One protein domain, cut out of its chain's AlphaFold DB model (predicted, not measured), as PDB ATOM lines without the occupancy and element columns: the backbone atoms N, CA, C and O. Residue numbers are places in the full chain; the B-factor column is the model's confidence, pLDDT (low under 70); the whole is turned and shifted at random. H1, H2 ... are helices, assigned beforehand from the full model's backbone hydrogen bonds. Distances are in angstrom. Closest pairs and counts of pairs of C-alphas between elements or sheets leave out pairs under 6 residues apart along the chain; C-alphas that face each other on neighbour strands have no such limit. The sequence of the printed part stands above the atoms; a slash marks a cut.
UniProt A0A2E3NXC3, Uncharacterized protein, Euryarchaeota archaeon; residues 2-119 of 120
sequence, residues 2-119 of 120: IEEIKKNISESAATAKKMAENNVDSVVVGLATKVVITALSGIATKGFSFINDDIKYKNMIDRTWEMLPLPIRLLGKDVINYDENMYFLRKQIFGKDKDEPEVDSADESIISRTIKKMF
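Overview. This is residues 2 to 119 of the 120 residues of an uncharacterized protein of Euryarchaeota archaeon (UniProt A0A2E3NXC3). A long helix, H1, is joined to a small body built of four longer helices, H2, H4, H6 and H7, with the short H3 and H5, and residues 2 to 12 of H1 stick out from that body as a free arm. In the body H2 and H4 run side by side, as do H6 and H7, and the two pairs cross at steep tilts; the short H3 sits at one end of the body, and the short H5 at the end where H1 arrives. The printed part has 118 residues with seven named helices, H1 to H7 in order along the chain, and no named strand, an all helix make-up. The whole is only just compact, close to loose, with a radius of gyration of the C-alphas of 16.1 A, and elongated, spanning 56 by 30 by 19 A.

Along the chain. H1, residues 2 to 23, is the longest helix at 31.6 A; it begins at C-alpha 2 (176.009, 231.015, 179.215). H2, residues 26 to 44, is 26.4 A long. H4, residues 54 to 67, measures 20.0 A, H6, residues 82 to 94, 18.0 A, and H7, residues 105 to 117, 19.3 A. H3, residues 48 to 51, and H5, residues 70 to 73, have four residues each and measure 4.8 A and 5.0 A. H7 ends at C-alpha 117 (203.673, 211.741, 188.990).

Arrangement. H1 only just touches H5, with 3 pairs of C-alphas within 8 A and with its residues 20 to 23 alone; the closest C-alphas are those of Ala 20 and Pro 71, 5.6 A apart. H1 and H2 are apart. The helix packing is part aligned, part crossed, with two of four tilts shallow. H2 touches H7 with residues 29 to 37 alone, closest at the C-alphas of Thr 33 and Ser 112, 5.3 A, at a steep tilt of 54 degrees, opposite ways. H2 touches H4 with residues 35 to 43 alone, closest at Ala 39 and Thr 64, C-alphas 6.4 A apart, at a shallow tilt of 34 degrees, only just short of steep, opposite ways. H6 and H7 form a helical hairpin, closest at the C-alphas of Ile 93 and Asp 107, 6.6 A, at a shallow tilt of 21 degrees. H4 and H6 only just touch, with 3 pairs of C-alphas within 8 A, at a steep tilt of 63 degrees. H3 touches H2 and H4 only at the corner. Every O i to N i+4 pair is within hydrogen-bond range in H1, H2, H4 and H6, and 7 of 9 are in H7; H3 and H5 are too short for such a pair.

Size, cuts and confidence. The C-alphas of Glu 4 and Asp 99, the two farthest apart, are 56.7 A apart. The printed part has no cut, and no link is long. Mean pLDDT of the printed part is 89.4; residues 9 to 10, 13 and 16 to 24 are under 70.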
ATOM      1  N   ILE A   2     175.397 232.356 179.417       74.50
ATOM      2  CA  ILE A   2     176.009 231.015 179.215       74.50
ATOM      3  C   ILE A   2     177.544 231.034 179.362       74.50
ATOM      4  O   ILE A   2     178.102 230.187 180.053       74.50
ATOM      5  N   GLU A   3     178.227 232.016 178.772       78.38
ATOM      6  CA  GLU A   3     179.696 232.130 178.857       78.38
ATOM      7  C   GLU A   3     180.201 232.448 180.273       78.38
ATOM      8  O   GLU A   3     181.258 231.989 180.696       78.38
ATOM      9  N   GLU A   4     179.400 233.165 181.052       75.88
ATOM     10  CA  GLU A   4     179.700 233.518 182.441       75.88
ATOM     11  C   GLU A   4     179.531 232.311 183.377       75.88
ATOM     12  O   GLU A   4     180.364 232.073 184.249       75.88
ATOM     13  N   ILE A   5     178.519 231.472 183.126       73.12
ATOM     14  CA  ILE A   5     178.333 230.190 183.819       73.12
ATOM     15  C   ILE A   5     179.503 229.240 183.524       73.12
ATOM     16  O   ILE A   5     180.057 228.654 184.453       73.12
ATOM     17  N   LYS A   6     179.928 229.113 182.258       70.50
ATOM     18  CA  LYS A   6     181.093 228.287 181.888       70.50
ATOM     19  C   LYS A   6     182.369 228.758 182.584       70.50
ATOM     20  O   LYS A   6     183.112 227.933 183.116       70.50
ATOM     21  N   LYS A   7     182.599 230.074 182.618       77.12
ATOM     22  CA  LYS A   7     183.744 230.678 183.303       77.12
ATOM     23  C   LYS A   7     183.740 230.341 184.796       77.12
ATOM     24  O   LYS A   7     184.722 229.788 185.283       77.12
ATOM     25  N   ASN A   8     182.618 230.541 185.487       75.00
ATOM     26  CA  ASN A   8     182.502 230.249 186.921       75.00
ATOM     27  C   ASN A   8     182.700 228.756 187.245       75.00
ATOM     28  O   ASN A   8     183.330 228.417 188.249       75.00
ATOM     29  N   ILE A   9     182.210 227.854 186.385       68.81
ATOM     30  CA  ILE A   9     182.444 226.407 186.514       68.81
ATOM     31  C   ILE A   9     183.937 226.096 186.355       68.81
ATOM     32  O   ILE A   9     184.496 225.356 187.161       68.81
ATOM     33  N   SER A  10     184.599 226.687 185.355       69.38
ATOM     34  CA  SER A  10     186.030 226.468 185.117       69.38
ATOM     35  C   SER A  10     186.911 226.992 186.256       69.38
ATOM     36  O   SER A  10     187.851 226.314 186.666       69.38
ATOM     37  N   GLU A  11     186.574 228.149 186.831       75.25
ATOM     38  CA  GLU A  11     187.288 228.736 187.970       75.25
ATOM     39  C   GLU A  11     187.094 227.902 189.240       75.25
ATOM     40  O   GLU A  11     188.046 227.666 189.989       75.25
ATOM     41  N   SER A  12     185.882 227.378 189.445       72.31
ATOM     42  CA  SER A  12     185.568 226.468 190.551       72.31
ATOM     43  C   SER A  12     186.320 225.143 190.420       72.31
ATOM     44  O   SER A  12     186.920 224.680 191.389       72.31
ATOM     45  N   ALA A  13     186.365 224.565 189.216       69.25
ATOM     46  CA  ALA A  13     187.120 223.348 188.931       69.25
ATOM     47  C   ALA A  13     188.633 223.555 189.118       69.25
ATOM     48  O   ALA A  13     189.295 222.732 189.746       69.25
ATOM     49  N   ALA A  14     189.181 224.684 188.655       71.31
ATOM     50  CA  ALA A  14     190.588 225.029 188.854       71.31
ATOM     51  C   ALA A  14     190.935 225.228 190.340       71.31
ATOM     52  O   ALA A  14     192.008 224.832 190.795       71.31
ATOM     53  N   THR A  15     190.017 225.812 191.111       73.25
ATOM     54  CA  THR A  15     190.182 226.021 192.555       73.25
ATOM     55  C   THR A  15     190.107 224.701 193.325       73.25
ATOM     56  O   THR A  15     190.955 224.441 194.180       73.25
ATOM     57  N   ALA A  16     189.154 223.831 192.982       65.94
ATOM     58  CA  ALA A  16     189.051 222.481 193.534       65.94
ATOM     59  C   ALA A  16     190.294 221.641 193.209       65.94
ATOM     60  O   ALA A  16     190.826 220.977 194.096       65.94
ATOM     61  N   LYS A  17     190.809 221.742 191.977       65.31
ATOM     62  CA  LYS A  17     192.056 221.099 191.551       65.31
ATOM     63  C   LYS A  17     193.245 221.558 192.395       65.31
ATOM     64  O   LYS A  17     193.905 220.713 192.983       65.31
ATOM     65  N   LYS A  18     193.458 222.870 192.553       69.69
ATOM     66  CA  LYS A  18     194.536 223.408 193.407       69.69
ATOM     67  C   LYS A  18     194.420 222.957 194.862       69.69
ATOM     68  O   LYS A  18     195.423 222.659 195.498       69.69
ATOM     69  N   MET A  19     193.203 222.915 195.405       66.12
ATOM     70  CA  MET A  19     192.984 222.397 196.756       66.12
ATOM     71  C   MET A  19     193.302 220.908 196.846       66.12
ATOM     72  O   MET A  19     193.940 220.494 197.805       66.12
ATOM     73  N   ALA A  20     192.883 220.103 195.876       66.44
ATOM     74  CA  ALA A  20     193.203 218.686 195.854       66.44
ATOM     75  C   ALA A  20     194.716 218.462 195.702       66.44
ATOM     76  O   ALA A  20     195.276 217.756 196.526       66.44
ATOM     77  N   GLU A  21     195.394 219.138 194.769       66.62
ATOM     78  CA  GLU A  21     196.856 219.091 194.589       66.62
ATOM     79  C   GLU A  21     197.616 219.450 195.874       66.62
ATOM     80  O   GLU A  21     198.523 218.725 196.272       66.62
ATOM     81  N   ASN A  22     197.198 220.505 196.581       66.06
ATOM     82  CA  ASN A  22     197.798 220.894 197.861       66.06
ATOM     83  C   ASN A  22     197.526 219.891 198.999       66.06
ATOM     84  O   ASN A  22     198.278 219.860 199.970       66.06
ATOM     85  N   ASN A  23     196.453 219.100 198.897       63.66
ATOM     86  CA  ASN A  23     196.045 218.108 199.896       63.66
ATOM     87  C   ASN A  23     196.495 216.678 199.557       63.66
ATOM     88  O   ASN A  23     196.306 215.780 200.382       63.66
ATOM     89  N   VAL A  24     197.073 216.425 198.375       69.19
ATOM     90  CA  VAL A  24     197.723 215.141 198.082       69.19
ATOM     91  C   VAL A  24     199.089 215.126 198.766       69.19
ATOM     92  O   VAL A  24     200.141 215.323 198.162       69.19
ATOM     93  N   ASP A  25     199.054 214.913 200.076       79.38
ATOM     94  CA  ASP A  25     200.246 214.708 200.882       79.38
ATOM     95  C   ASP A  25     200.792 213.271 200.730       79.38
ATOM     96  O   ASP A  25     200.231 212.402 200.049       79.38
ATOM     97  N   SER A  26     201.919 212.992 201.385       83.81
ATOM     98  CA  SER A  26     202.543 211.666 201.358       83.81
ATOM     99  C   SER A  26     201.645 210.547 201.897       83.81
ATOM    100  O   SER A  26     201.819 209.394 201.503       83.81
ATOM    101  N   VAL A  27     200.689 210.855 202.783       87.56
ATOM    102  CA  VAL A  27     199.750 209.871 203.339       87.56
ATOM    103  C   VAL A  27     198.736 209.471 202.274       87.56
ATOM    104  O   VAL A  27     198.513 208.278 202.060       87.56
ATOM    105  N   VAL A  28     198.172 210.444 201.555       89.75
ATOM    106  CA  VAL A  28     197.236 210.199 200.449       89.75
ATOM    107  C   VAL A  28     197.907 209.390 199.333       89.75
ATOM    108  O   VAL A  28     197.338 208.397 198.870       89.75
ATOM    109  N   VAL A  29     199.143 209.744 198.959       90.88
ATOM    110  CA  VAL A  29     199.943 208.977 197.983       90.88
ATOM    111  C   VAL A  29     200.194 207.550 198.472       90.88
ATOM    112  O   VAL A  29     200.043 206.598 197.701       90.88
ATOM    113  N   GLY A  30     200.542 207.372 199.748       94.00
ATOM    114  CA  GLY A  30     200.766 206.053 200.341       94.00
ATOM    115  C   GLY A  30     199.512 205.173 200.329       94.00
ATOM    116  O   GLY A  30     199.586 203.998 199.968       94.00
ATOM    117  N   LEU A  31     198.343 205.733 200.654       95.38
ATOM    118  CA  LEU A  31     197.069 205.008 200.593       95.38
ATOM    119  C   LEU A  31     196.719 204.592 199.162       95.38
ATOM    120  O   LEU A  31     196.378 203.435 198.927       95.38
ATOM    121  N   ALA A  32     196.857 205.502 198.198       96.06
ATOM    122  CA  ALA A  32     196.617 205.198 196.790       96.06
ATOM    123  C   ALA A  32     197.569 204.123 196.251       96.06
ATOM    124  O   ALA A  32     197.136 203.215 195.544       96.06
ATOM    125  N   THR A  33     198.844 204.182 196.645       96.81
ATOM    126  CA  THR A  33     199.848 203.165 196.302       96.81
ATOM    127  C   THR A  33     199.397 201.784 196.779       96.81
ATOM    128  O   THR A  33     199.361 200.846 195.986       96.81
ATOM    129  N   LYS A  34     198.960 201.659 198.040       97.56
ATOM    130  CA  LYS A  34     198.464 200.388 198.599       97.56
ATOM    131  C   LYS A  34     197.220 199.862 197.883       97.56
ATOM    132  O   LYS A  34     197.123 198.659 197.640       97.56
ATOM    133  N   VAL A  35     196.279 200.744 197.538       98.12
ATOM    134  CA  VAL A  35     195.076 200.376 196.768       98.12
ATOM    135  C   VAL A  35     195.467 199.785 195.413       98.12
ATOM    136  O   VAL A  35     194.974 198.719 195.044       98.12
ATOM    137  N   VAL A  36     196.395 200.428 194.701       98.25
ATOM    138  CA  VAL A  36     196.864 199.948 193.396       98.25
ATOM    139  C   VAL A  36     197.640 198.638 193.519       98.25
ATOM    140  O   VAL A  36     197.355 197.720 192.756       98.25
ATOM    141  N   ILE A  37     198.536 198.492 194.504       98.25
ATOM    142  CA  ILE A  37     199.226 197.216 194.777       98.25
ATOM    143  C   ILE A  37     198.205 196.095 194.980       98.25
ATOM    144  O   ILE A  37     198.260 195.084 194.293       98.25
ATOM    145  N   THR A  38     197.219 196.306 195.856       98.06
ATOM    146  CA  THR A  38     196.189 195.300 196.162       98.06
ATOM    147  C   THR A  38     195.432 194.865 194.904       98.06
ATOM    148  O   THR A  38     195.195 193.674 194.695       98.06
ATOM    149  N   ALA A  39     195.072 195.817 194.039       98.12
ATOM    150  CA  ALA A  39     194.388 195.521 192.788       98.12
ATOM    151  C   ALA A  39     195.269 194.736 191.803       98.12
ATOM    152  O   ALA A  39     194.801 193.761 191.209       98.12
ATOM    153  N   LEU A  40     196.536 195.134 191.653       97.81
ATOM    154  CA  LEU A  40     197.489 194.492 190.749       97.81
ATOM    155  C   LEU A  40     197.845 193.078 191.221       97.81
ATOM    156  O   LEU A  40     197.749 192.141 190.432       97.81
ATOM    157  N   SER A  41     198.135 192.884 192.509       96.94
ATOM    158  CA  SER A  41     198.340 191.551 193.088       96.94
ATOM    159  C   SER A  41     197.093 190.678 192.903       96.94
ATOM    160  O   SER A  41     197.182 189.505 192.541       96.94
ATOM    161  N   GLY A  42     195.900 191.260 193.061       96.62
ATOM    162  CA  GLY A  42     194.632 190.563 192.859       96.62
ATOM    163  C   GLY A  42     194.406 190.058 191.429       96.62
ATOM    164  O   GLY A  42     193.759 189.027 191.251       96.62
ATOM    165  N   ILE A  43     194.922 190.737 190.400       96.00
ATOM    166  CA  ILE A  43     194.858 190.229 189.017       96.00
ATOM    167  C   ILE A  43     196.045 189.339 188.651       96.00
ATOM    168  O   ILE A  43     195.875 188.470 187.803       96.00
ATOM    169  N   ALA A  44     197.192 189.502 189.314       95.75
ATOM    170  CA  ALA A  44     198.355 188.632 189.166       95.75
ATOM    171  C   ALA A  44     197.989 187.170 189.473       95.75
ATOM    172  O   ALA A  44     198.203 186.286 188.650       95.75
ATOM    173  N   THR A  45     197.238 186.941 190.559       95.75
ATOM    174  CA  THR A  45     196.701 185.607 190.917       95.75
ATOM    175  C   THR A  45     195.759 184.983 189.878       95.75
ATOM    176  O   THR A  45     195.488 183.786 189.931       95.75
ATOM    177  N   LYS A  46     195.237 185.770 188.928       95.00
ATOM    178  CA  LYS A  46     194.367 185.288 187.841       95.00
ATOM    179  C   LYS A  46     195.152 184.921 186.580       95.00
ATOM    180  O   LYS A  46     194.549 184.464 185.608       95.00
ATOM    181  N   GLY A  47     196.468 185.121 186.595       94.19
ATOM    182  CA  GLY A  47     197.386 184.785 185.518       94.19
ATOM    183  C   GLY A  47     197.421 185.799 184.374       94.19
ATOM    184  O   GLY A  47     196.589 186.707 184.244       94.19
ATOM    185  N   PHE A  48     198.402 185.609 183.490       94.50
ATOM    186  CA  PHE A  48     198.695 186.542 182.404       94.50
ATOM    187  C   PHE A  48     197.554 186.675 181.389       94.50
ATOM    188  O   PHE A  48     197.386 187.732 180.789       94.50
ATOM    189  N   SER A  49     196.703 185.656 181.235       94.38
ATOM    190  CA  SER A  49     195.518 185.731 180.367       94.38
ATOM    191  C   SER A  49     194.488 186.762 180.844       94.38
ATOM    192  O   SER A  49     193.788 187.351 180.021       94.38
ATOM    193  N   PHE A  50     194.399 187.013 182.155       96.00
ATOM    194  CA  PHE A  50     193.574 188.087 182.703       96.00
ATOM    195  C   PHE A  50     194.257 189.439 182.510       96.00
ATOM    196  O   PHE A  50     193.624 190.388 182.056       96.00
ATOM    197  N   ILE A  51     195.546 189.517 182.856       96.81
ATOM    198  CA  ILE A  51     196.335 190.749 182.752       96.81
ATOM    199  C   ILE A  51     196.360 191.249 181.309       96.81
ATOM    200  O   ILE A  51     196.228 192.449 181.082       96.81
ATOM    201  N   ASN A  52     196.517 190.341 180.342       95.44
ATOM    202  CA  ASN A  52     196.707 190.690 178.944       95.44
ATOM    203  C   ASN A  52     195.404 190.997 178.179       95.44
ATOM    204  O   ASN A  52     195.445 191.420 177.026       95.44
ATOM    205  N   ASP A  53     194.253 190.788 178.811       97.62
ATOM    206  CA  ASP A  53     192.938 191.073 178.249       97.62
ATOM    207  C   ASP A  53     192.533 192.509 178.606       97.62
ATOM    208  O   ASP A  53     192.322 192.844 179.773       97.62
ATOM    209  N   ASP A  54     192.429 193.372 177.595       97.62
ATOM    210  CA  ASP A  54     192.197 194.802 177.803       97.62
ATOM    211  C   ASP A  54     190.859 195.102 178.480       97.62
ATOM    212  O   ASP A  54     190.794 196.026 179.288       97.62
ATOM    213  N   ILE A  55     189.816 194.309 178.219       98.12
ATOM    214  CA  ILE A  55     188.492 194.494 178.825       98.12
ATOM    215  C   ILE A  55     188.552 194.108 180.304       98.12
ATOM    216  O   ILE A  55     188.083 194.845 181.174       98.12
ATOM    217  N   LYS A  56     189.158 192.958 180.616       98.06
ATOM    218  CA  LYS A  56     189.321 192.503 182.004       98.06
ATOM    219  C   LYS A  56     190.213 193.445 182.805       98.06
ATOM    220  O   LYS A  56     189.876 193.779 183.943       98.06
ATOM    221  N   TYR A  57     191.309 193.905 182.208       98.12
ATOM    222  CA  TYR A  57     192.218 194.852 182.839       98.12
ATOM    223  C   TYR A  57     191.538 196.209 183.060       98.12
ATOM    224  O   TYR A  57     191.599 196.743 184.165       98.12
ATOM    225  N   LYS A  58     190.793 196.724 182.072       98.25
ATOM    226  CA  LYS A  58     190.002 197.958 182.205       98.25
ATOM    227  C   LYS A  58     188.980 197.874 183.339       98.25
ATOM    228  O   LYS A  58     188.896 198.786 184.155       98.25
ATOM    229  N   ASN A  59     188.280 196.749 183.463       98.19
ATOM    230  CA  ASN A  59     187.348 196.528 184.569       98.19
ATOM    231  C   ASN A  59     188.045 196.566 185.942       98.19
ATOM    232  O   ASN A  59     187.458 197.036 186.917       98.19
ATOM    233  N   MET A  60     189.290 196.080 186.042       98.00
ATOM    234  CA  MET A  60     190.105 196.247 187.252       98.00
ATOM    235  C   MET A  60     190.452 197.722 187.480       98.00
ATOM    236  O   MET A  60     190.273 198.196 188.601       98.00
ATOM    237  N   ILE A  61     190.882 198.455 186.446       98.44
ATOM    238  CA  ILE A  61     191.194 199.893 186.537       98.44
ATOM    239  C   ILE A  61     189.988 200.668 187.079       98.44
ATOM    240  O   ILE A  61     190.132 201.470 187.999       98.44
ATOM    241  N   ASP A  62     188.792 200.419 186.548       98.38
ATOM    242  CA  ASP A  62     187.579 201.136 186.953       98.38
ATOM    243  C   ASP A  62     187.190 200.846 188.402       98.38
ATOM    244  O   ASP A  62     186.908 201.769 189.159       98.38
ATOM    245  N   ARG A  63     187.275 199.588 188.844       98.12
ATOM    246  CA  ARG A  63     187.044 199.243 190.256       98.12
ATOM    247  C   ARG A  63     188.096 199.855 191.177       98.12
ATOM    248  O   ARG A  63     187.766 200.308 192.265       98.12
ATOM    249  N   THR A  64     189.355 199.861 190.744       98.38
ATOM    250  CA  THR A  64     190.469 200.420 191.520       98.38
ATOM    251  C   THR A  64     190.309 201.920 191.705       98.38
ATOM    252  O   THR A  64     190.515 202.407 192.812       98.38
ATOM    253  N   TRP A  65     189.863 202.634 190.666       98.12
ATOM    254  CA  TRP A  65     189.558 204.059 190.741       98.12
ATOM    255  C   TRP A  65     188.573 204.378 191.863       98.12
ATOM    256  O   TRP A  65     188.857 205.245 192.683       98.12
ATOM    257  N   GLU A  66     187.464 203.639 191.951       97.69
ATOM    258  CA  GLU A  66     186.436 203.854 192.979       97.69
ATOM    259  C   GLU A  66     186.946 203.612 194.410       97.69
ATOM    260  O   GLU A  66     186.414 204.175 195.368       97.69
ATOM    261  N   MET A  67     188.009 202.818 194.560       97.81
ATOM    262  CA  MET A  67     188.652 202.538 195.848       97.81
ATOM    263  C   MET A  67     189.712 203.576 196.239       97.81
ATOM    264  O   MET A  67     190.211 203.541 197.365       97.81
ATOM    265  N   LEU A  68     190.075 204.505 195.349       96.38
ATOM    266  CA  LEU A  68     191.064 205.528 195.673       96.38
ATOM    267  C   LEU A  68     190.535 206.526 196.718       96.38
ATOM    268  O   LEU A  68     189.328 206.807 196.777       96.38
ATOM    269  N   PRO A  69     191.439 207.128 197.519       92.62
ATOM    270  CA  PRO A  69     191.095 208.230 198.407       92.62
ATOM    271  C   PRO A  69     190.294 209.323 197.689       92.62
ATOM    272  O   PRO A  69     190.625 209.721 196.569       92.62
ATOM    273  N   LEU A  70     189.253 209.839 198.353       90.69
ATOM    274  CA  LEU A  70     188.375 210.871 197.791       90.69
ATOM    275  C   LEU A  70     189.138 212.089 197.231       90.69
ATOM    276  O   LEU A  70     188.792 212.500 196.126       90.69
ATOM    277  N   PRO A  71     190.189 212.629 197.890       87.38
ATOM    278  CA  PRO A  71     190.952 213.751 197.340       87.38
ATOM    279  C   PRO A  71     191.520 213.491 195.939       87.38
ATOM    280  O   PRO A  71     191.509 214.387 195.104       87.38
ATOM    281  N   ILE A  72     191.946 212.256 195.652       90.62
ATOM    282  CA  ILE A  72     192.438 211.874 194.323       90.62
ATOM    283  C   ILE A  72     191.277 211.781 193.336       90.62
ATOM    284  O   ILE A  72     191.363 212.310 192.231       90.62
ATOM    285  N   ARG A  73     190.166 211.150 193.735       92.75
ATOM    286  CA  ARG A  73     188.993 211.007 192.859       92.75
ATOM    287  C   ARG A  73     188.397 212.350 192.443       92.75
ATOM    288  O   ARG A  73     187.941 212.479 191.311       92.75
ATOM    289  N   LEU A  74     188.442 213.352 193.323       89.00
ATOM    290  CA  LEU A  74     187.957 214.709 193.051       89.00
ATOM    291  C   LEU A  74     188.760 215.450 191.970       89.00
ATOM    292  O   LEU A  74     188.230 216.390 191.384       89.00
ATOM    293  N   LEU A  75     189.994 215.029 191.672       87.94
ATOM    294  CA  LEU A  75     190.759 215.579 190.548       87.94
ATOM    295  C   LEU A  75     190.174 215.154 189.195       87.94
ATOM    296  O   LEU A  75     190.287 215.898 188.226       87.94
ATOM    297  N   GLY A  76     189.524 213.989 189.142       90.81
ATOM    298  CA  GLY A  76     189.000 213.384 187.919       90.81
ATOM    299  C   GLY A  76     190.025 212.503 187.199       90.81
ATOM    300  O   GLY A  76     191.216 212.815 187.154       90.81
ATOM    301  N   LYS A  77     189.550 211.391 186.613       94.12
ATOM    302  CA  LYS A  77     190.391 210.404 185.907       94.12
ATOM    303  C   LYS A  77     191.246 211.031 184.812       94.12
ATOM    304  O   LYS A  77     192.443 210.753 184.743       94.12
ATOM    305  N   ASP A  78     190.620 211.863 183.985       92.88
ATOM    306  CA  ASP A  78     191.249 212.440 182.795       92.88
ATOM    307  C   ASP A  78     192.320 213.466 183.169       92.88
ATOM    308  O   ASP A  78     193.362 213.538 182.532       92.88
ATOM    309  N   VAL A  79     192.109 214.222 184.250       90.00
ATOM    310  CA  VAL A  79     193.055 215.254 184.702       90.00
ATOM    311  C   VAL A  79     194.389 214.647 185.118       90.00
ATOM    312  O   VAL A  79     195.431 215.259 184.891       90.00
ATOM    313  N   ILE A  80     194.353 213.458 185.715       91.94
ATOM    314  CA  ILE A  80     195.548 212.774 186.211       91.94
ATOM    315  C   ILE A  80     196.037 211.655 185.279       91.94
ATOM    316  O   ILE A  80     196.916 210.876 185.654       91.94
ATOM    317  N   ASN A  81     195.454 211.541 184.077       95.50
ATOM    318  CA  ASN A  81     195.722 210.470 183.112       95.50
ATOM    319  C   ASN A  81     195.697 209.075 183.769       95.50
ATOM    320  O   ASN A  81     196.619 208.270 183.603       95.50
ATOM    321  N   TYR A  82     194.679 208.807 184.597       97.19
ATOM    322  CA  TYR A  82     194.663 207.631 185.471       97.19
ATOM    323  C   TYR A  82     194.775 206.319 184.687       97.19
ATOM    324  O   TYR A  82     195.640 205.491 184.976       97.19
ATOM    325  N   ASP A  83     193.933 206.148 183.666       97.81
ATOM    326  CA  ASP A  83     193.884 204.919 182.874       97.81
ATOM    327  C   ASP A  83     195.225 204.673 182.152       97.81
ATOM    328  O   ASP A  83     195.767 203.569 182.225       97.81
ATOM    329  N   GLU A  84     195.825 205.700 181.538       97.88
ATOM    330  CA  GLU A  84     197.126 205.595 180.854       97.88
ATOM    331  C   GLU A  84     198.243 205.140 181.797       97.88
ATOM    332  O   GLU A  84     199.015 204.233 181.475       97.88
ATOM    333  N   ASN A  85     198.302 205.726 182.991       97.81
ATOM    334  CA  ASN A  85     199.271 205.345 184.010       97.81
ATOM    335  C   ASN A  85     199.053 203.903 184.502       97.81
ATOM    336  O   ASN A  85     200.020 203.176 184.725       97.81
ATOM    337  N   MET A  86     197.806 203.439 184.614       98.19
ATOM    338  CA  MET A  86     197.519 202.048 184.978       98.19
ATOM    339  C   MET A  86     197.922 201.051 183.878       98.19
ATOM    340  O   MET A  86     198.389 199.948 184.185       98.19
ATOM    341  N   TYR A  87     197.797 201.421 182.600       98.00
ATOM    342  CA  TYR A  87     198.325 200.625 181.484       98.00
ATOM    343  C   TYR A  87     199.855 200.675 181.394       98.00
ATOM    344  O   TYR A  87     200.482 199.686 181.006       98.00
ATOM    345  N   PHE A  88     200.478 201.790 181.775       97.44
ATOM    346  CA  PHE A  88     201.927 201.860 181.939       97.44
ATOM    347  C   PHE A  88     202.401 200.873 183.016       97.44
ATOM    348  O   PHE A  88     203.291 200.065 182.741       97.44
ATOM    349  N   LEU A  89     201.751 200.858 184.186       97.56
ATOM    350  CA  LEU A  89     202.058 199.913 185.264       97.56
ATOM    351  C   LEU A  89     201.912 198.454 184.819       97.56
ATOM    352  O   LEU A  89     202.808 197.661 185.093       97.56
ATOM    353  N   ARG A  90     200.868 198.117 184.041       97.25
ATOM    354  CA  ARG A  90     200.705 196.771 183.455       97.25
ATOM    355  C   ARG A  90     201.972 196.296 182.757       97.25
ATOM    356  O   ARG A  90     202.406 195.170 182.959       97.25
ATOM    357  N   LYS A  91     202.534 197.154 181.900       95.81
ATOM    358  CA  LYS A  91     203.713 196.838 181.089       95.81
ATOM    359  C   LYS A  91     204.980 196.785 181.932       95.81
ATOM    360  O   LYS A  91     205.833 195.951 181.665       95.81
ATOM    361  N   GLN A  92     205.126 197.687 182.901       95.50
ATOM    362  CA  GLN A  92     206.325 197.734 183.742       95.50
ATOM    363  C   GLN A  92     206.436 196.520 184.663       95.50
ATOM    364  O   GLN A  92     207.525 195.968 184.791       95.50
ATOM    365  N   ILE A  93     205.311 196.114 185.252       95.31
ATOM    366  CA  ILE A  93     205.247 195.057 186.262       95.31
ATOM    367  C   ILE A  93     205.155 193.690 185.572       95.31
ATOM    368  O   ILE A  93     206.053 192.864 185.675       95.31
ATOM    369  N   PHE A  94     204.136 193.486 184.734       95.12
ATOM    370  CA  PHE A  94     203.851 192.178 184.127       95.12
ATOM    371  C   PHE A  94     204.435 191.997 182.719       95.12
ATOM    372  O   PHE A  94     204.096 191.052 182.011       95.12
ATOM    373  N   GLY A  95     205.269 192.927 182.244       87.94
ATOM    374  CA  GLY A  95     205.850 192.840 180.900       87.94
ATOM    375  C   GLY A  95     206.988 191.826 180.772       87.94
ATOM    376  O   GLY A  95     207.339 191.466 179.648       87.94
ATOM    377  N   LYS A  96     207.573 191.401 181.899       82.38
ATOM    378  CA  LYS A  96     208.771 190.548 181.947       82.38
ATOM    379  C   LYS A  96     208.432 189.074 182.146       82.38
ATOM    380  O   LYS A  96     208.931 188.254 181.383       82.38
ATOM    381  N   ASP A  97     207.579 188.771 183.121       82.12
ATOM    382  CA  ASP A  97     207.141 187.412 183.435       82.12
ATOM    383  C   ASP A  97     205.679 187.209 183.027       82.12
ATOM    384  O   ASP A  97     204.781 187.940 183.457       82.12
ATOM    385  N   LYS A  98     205.458 186.238 182.141       85.94
ATOM    386  CA  LYS A  98     204.131 185.868 181.638       85.94
ATOM    387  C   LYS A  98     203.637 184.548 182.216       85.94
ATOM    388  O   LYS A  98     202.443 184.274 182.106       85.94
ATOM    389  N   ASP A  99     204.532 183.747 182.778       88.12
ATOM    390  CA  ASP A  99     204.217 182.410 183.260       88.12
ATOM    391  C   ASP A  99     203.749 182.498 184.716       88.12
ATOM    392  O   ASP A  99     202.700 181.948 185.059       88.12
ATOM    393  N   GLU A 100     204.438 183.302 185.531       89.44
ATOM    394  CA  GLU A 100     204.117 183.541 186.940       89.44
ATOM    395  C   GLU A 100     204.098 185.050 187.238       89.44
ATOM    396  O   GLU A 100     204.987 185.585 187.894       89.44
ATOM    397  N   PRO A 101     203.086 185.791 186.744       92.88
ATOM    398  CA  PRO A 101     202.998 187.214 187.027       92.88
ATOM    399  C   PRO A 101     202.800 187.442 188.527       92.88
ATOM    400  O   PRO A 101     201.850 186.930 189.124       92.88
ATOM    401  N   GLU A 102     203.642 188.286 189.110       94.56
ATOM    402  CA  GLU A 102     203.553 188.715 190.503       94.56
ATOM    403  C   GLU A 102     203.735 190.231 190.640       94.56
ATOM    404  O   GLU A 102     204.084 190.923 189.684       94.56
ATOM    405  N   VAL A 103     203.415 190.751 191.825       94.69
ATOM    406  CA  VAL A 103     203.743 192.125 192.226       94.69
ATOM    407  C   VAL A 103     204.673 192.010 193.418       94.69
ATOM    408  O   VAL A 103     204.250 191.523 194.471       94.69
ATOM    409  N   ASP A 104     205.916 192.436 193.247       90.75
ATOM    410  CA  ASP A 104     206.962 192.284 194.251       90.75
ATOM    411  C   ASP A 104     207.215 193.583 195.041       90.75
ATOM    412  O   ASP A 104     206.543 194.609 194.891       90.75
ATOM    413  N   SER A 105     208.200 193.544 195.941       88.06
ATOM    414  CA  SER A 105     208.572 194.722 196.739       88.06
ATOM    415  C   SER A 105     209.279 195.818 195.929       88.06
ATOM    416  O   SER A 105     209.233 196.990 196.311       88.06
ATOM    417  N   ALA A 106     209.915 195.488 194.801       88.38
ATOM    418  CA  ALA A 106     210.521 196.477 193.916       88.38
ATOM    419  C   ALA A 106     209.450 197.264 193.136       88.38
ATOM    420  O   ALA A 106     209.627 198.469 192.895       88.38
ATOM    421  N   ASP A 107     208.320 196.627 192.822       94.06
ATOM    422  CA  ASP A 107     207.183 197.239 192.135       94.06
ATOM    423  C   ASP A 107     206.508 198.344 192.952       94.06
ATOM    424  O   ASP A 107     206.061 199.341 192.377       94.06
ATOM    425  N   GLU A 108     206.497 198.254 194.288       94.38
ATOM    426  CA  GLU A 108     205.940 199.303 195.160       94.38
ATOM    427  C   GLU A 108     206.572 200.672 194.866       94.38
ATOM    428  O   GLU A 108     205.876 201.688 194.767       94.38
ATOM    429  N   SER A 109     207.887 200.704 194.622       94.19
ATOM    430  CA  SER A 109     208.598 201.937 194.274       94.19
ATOM    431  C   SER A 109     208.169 202.511 192.918       94.19
ATOM    432  O   SER A 109     208.176 203.731 192.723       94.19
ATOM    433  N   ILE A 110     207.824 201.651 191.955       95.50
ATOM    434  CA  ILE A 110     207.384 202.031 190.606       95.50
ATOM    435  C   ILE A 110     205.954 202.562 190.680       95.50
ATOM    436  O   ILE A 110     205.664 203.632 190.138       95.50
ATOM    437  N   ILE A 111     205.085 201.856 191.403       97.12
ATOM    438  CA  ILE A 111     203.693 202.241 191.631       97.12
ATOM    439  C   ILE A 111     203.648 203.582 192.359       97.12
ATOM    440  O   ILE A 111     203.044 204.523 191.852       97.12
ATOM    441  N   SER A 112     204.358 203.723 193.481       94.75
ATOM    442  CA  SER A 112     204.373 204.961 194.265       94.75
ATOM    443  C   SER A 112     204.861 206.163 193.452       94.75
ATOM    444  O   SER A 112     204.234 207.223 193.469       94.75
ATOM    445  N   ARG A 113     205.934 206.004 192.662       94.38
ATOM    446  CA  ARG A 113     206.424 207.066 191.765       94.38
ATOM    447  C   ARG A 113     205.419 207.422 190.675       94.38
ATOM    448  O   ARG A 113     205.260 208.601 190.375       94.38
ATOM    449  N   THR A 114     204.747 206.427 190.101       96.12
ATOM    450  CA  THR A 114     203.720 206.646 189.073       96.12
ATOM    451  C   THR A 114     202.535 207.414 189.651       96.12
ATOM    452  O   THR A 114     202.121 208.413 189.073       96.12
ATOM    453  N   ILE A 115     202.058 207.018 190.835       94.19
ATOM    454  CA  ILE A 115     201.006 207.734 191.561       94.19
ATOM    455  C   ILE A 115     201.456 209.153 191.898       94.19
ATOM    456  O   ILE A 115     200.726 210.093 191.638       94.19
ATOM    457  N   LYS A 116     202.675 209.357 192.397       91.06
ATOM    458  CA  LYS A 116     203.175 210.707 192.683       91.06
ATOM    459  C   LYS A 116     203.210 211.595 191.428       91.06
ATOM    460  O   LYS A 116     202.832 212.761 191.500       91.06
ATOM    461  N   LYS A 117     203.611 211.034 190.281       90.31
ATOM    462  CA  LYS A 117     203.673 211.741 188.990       90.31
ATOM    463  C   LYS A 117     202.300 212.213 188.496       90.31
ATOM    464  O   LYS A 117     202.238 213.203 187.784       90.31
ATOM    465  N   MET A 118     201.211 211.552 188.888       87.75
ATOM    466  CA  MET A 118     199.842 211.981 188.560       87.75
ATOM    467  C   MET A 118     199.484 213.370 189.110       87.75
ATOM    468  O   MET A 118     198.537 213.987 188.631       87.75
ATOM    469  N   PHE A 119     200.228 213.845 190.112       79.75
ATOM    470  CA  PHE A 119     200.000 215.121 190.795       79.75
ATOM    471  C   PHE A 119     201.125 216.141 190.553       79.75
ATOM    472  O   PHE A 119     201.179 217.146 191.258       79.75
TER     473      PHE A 119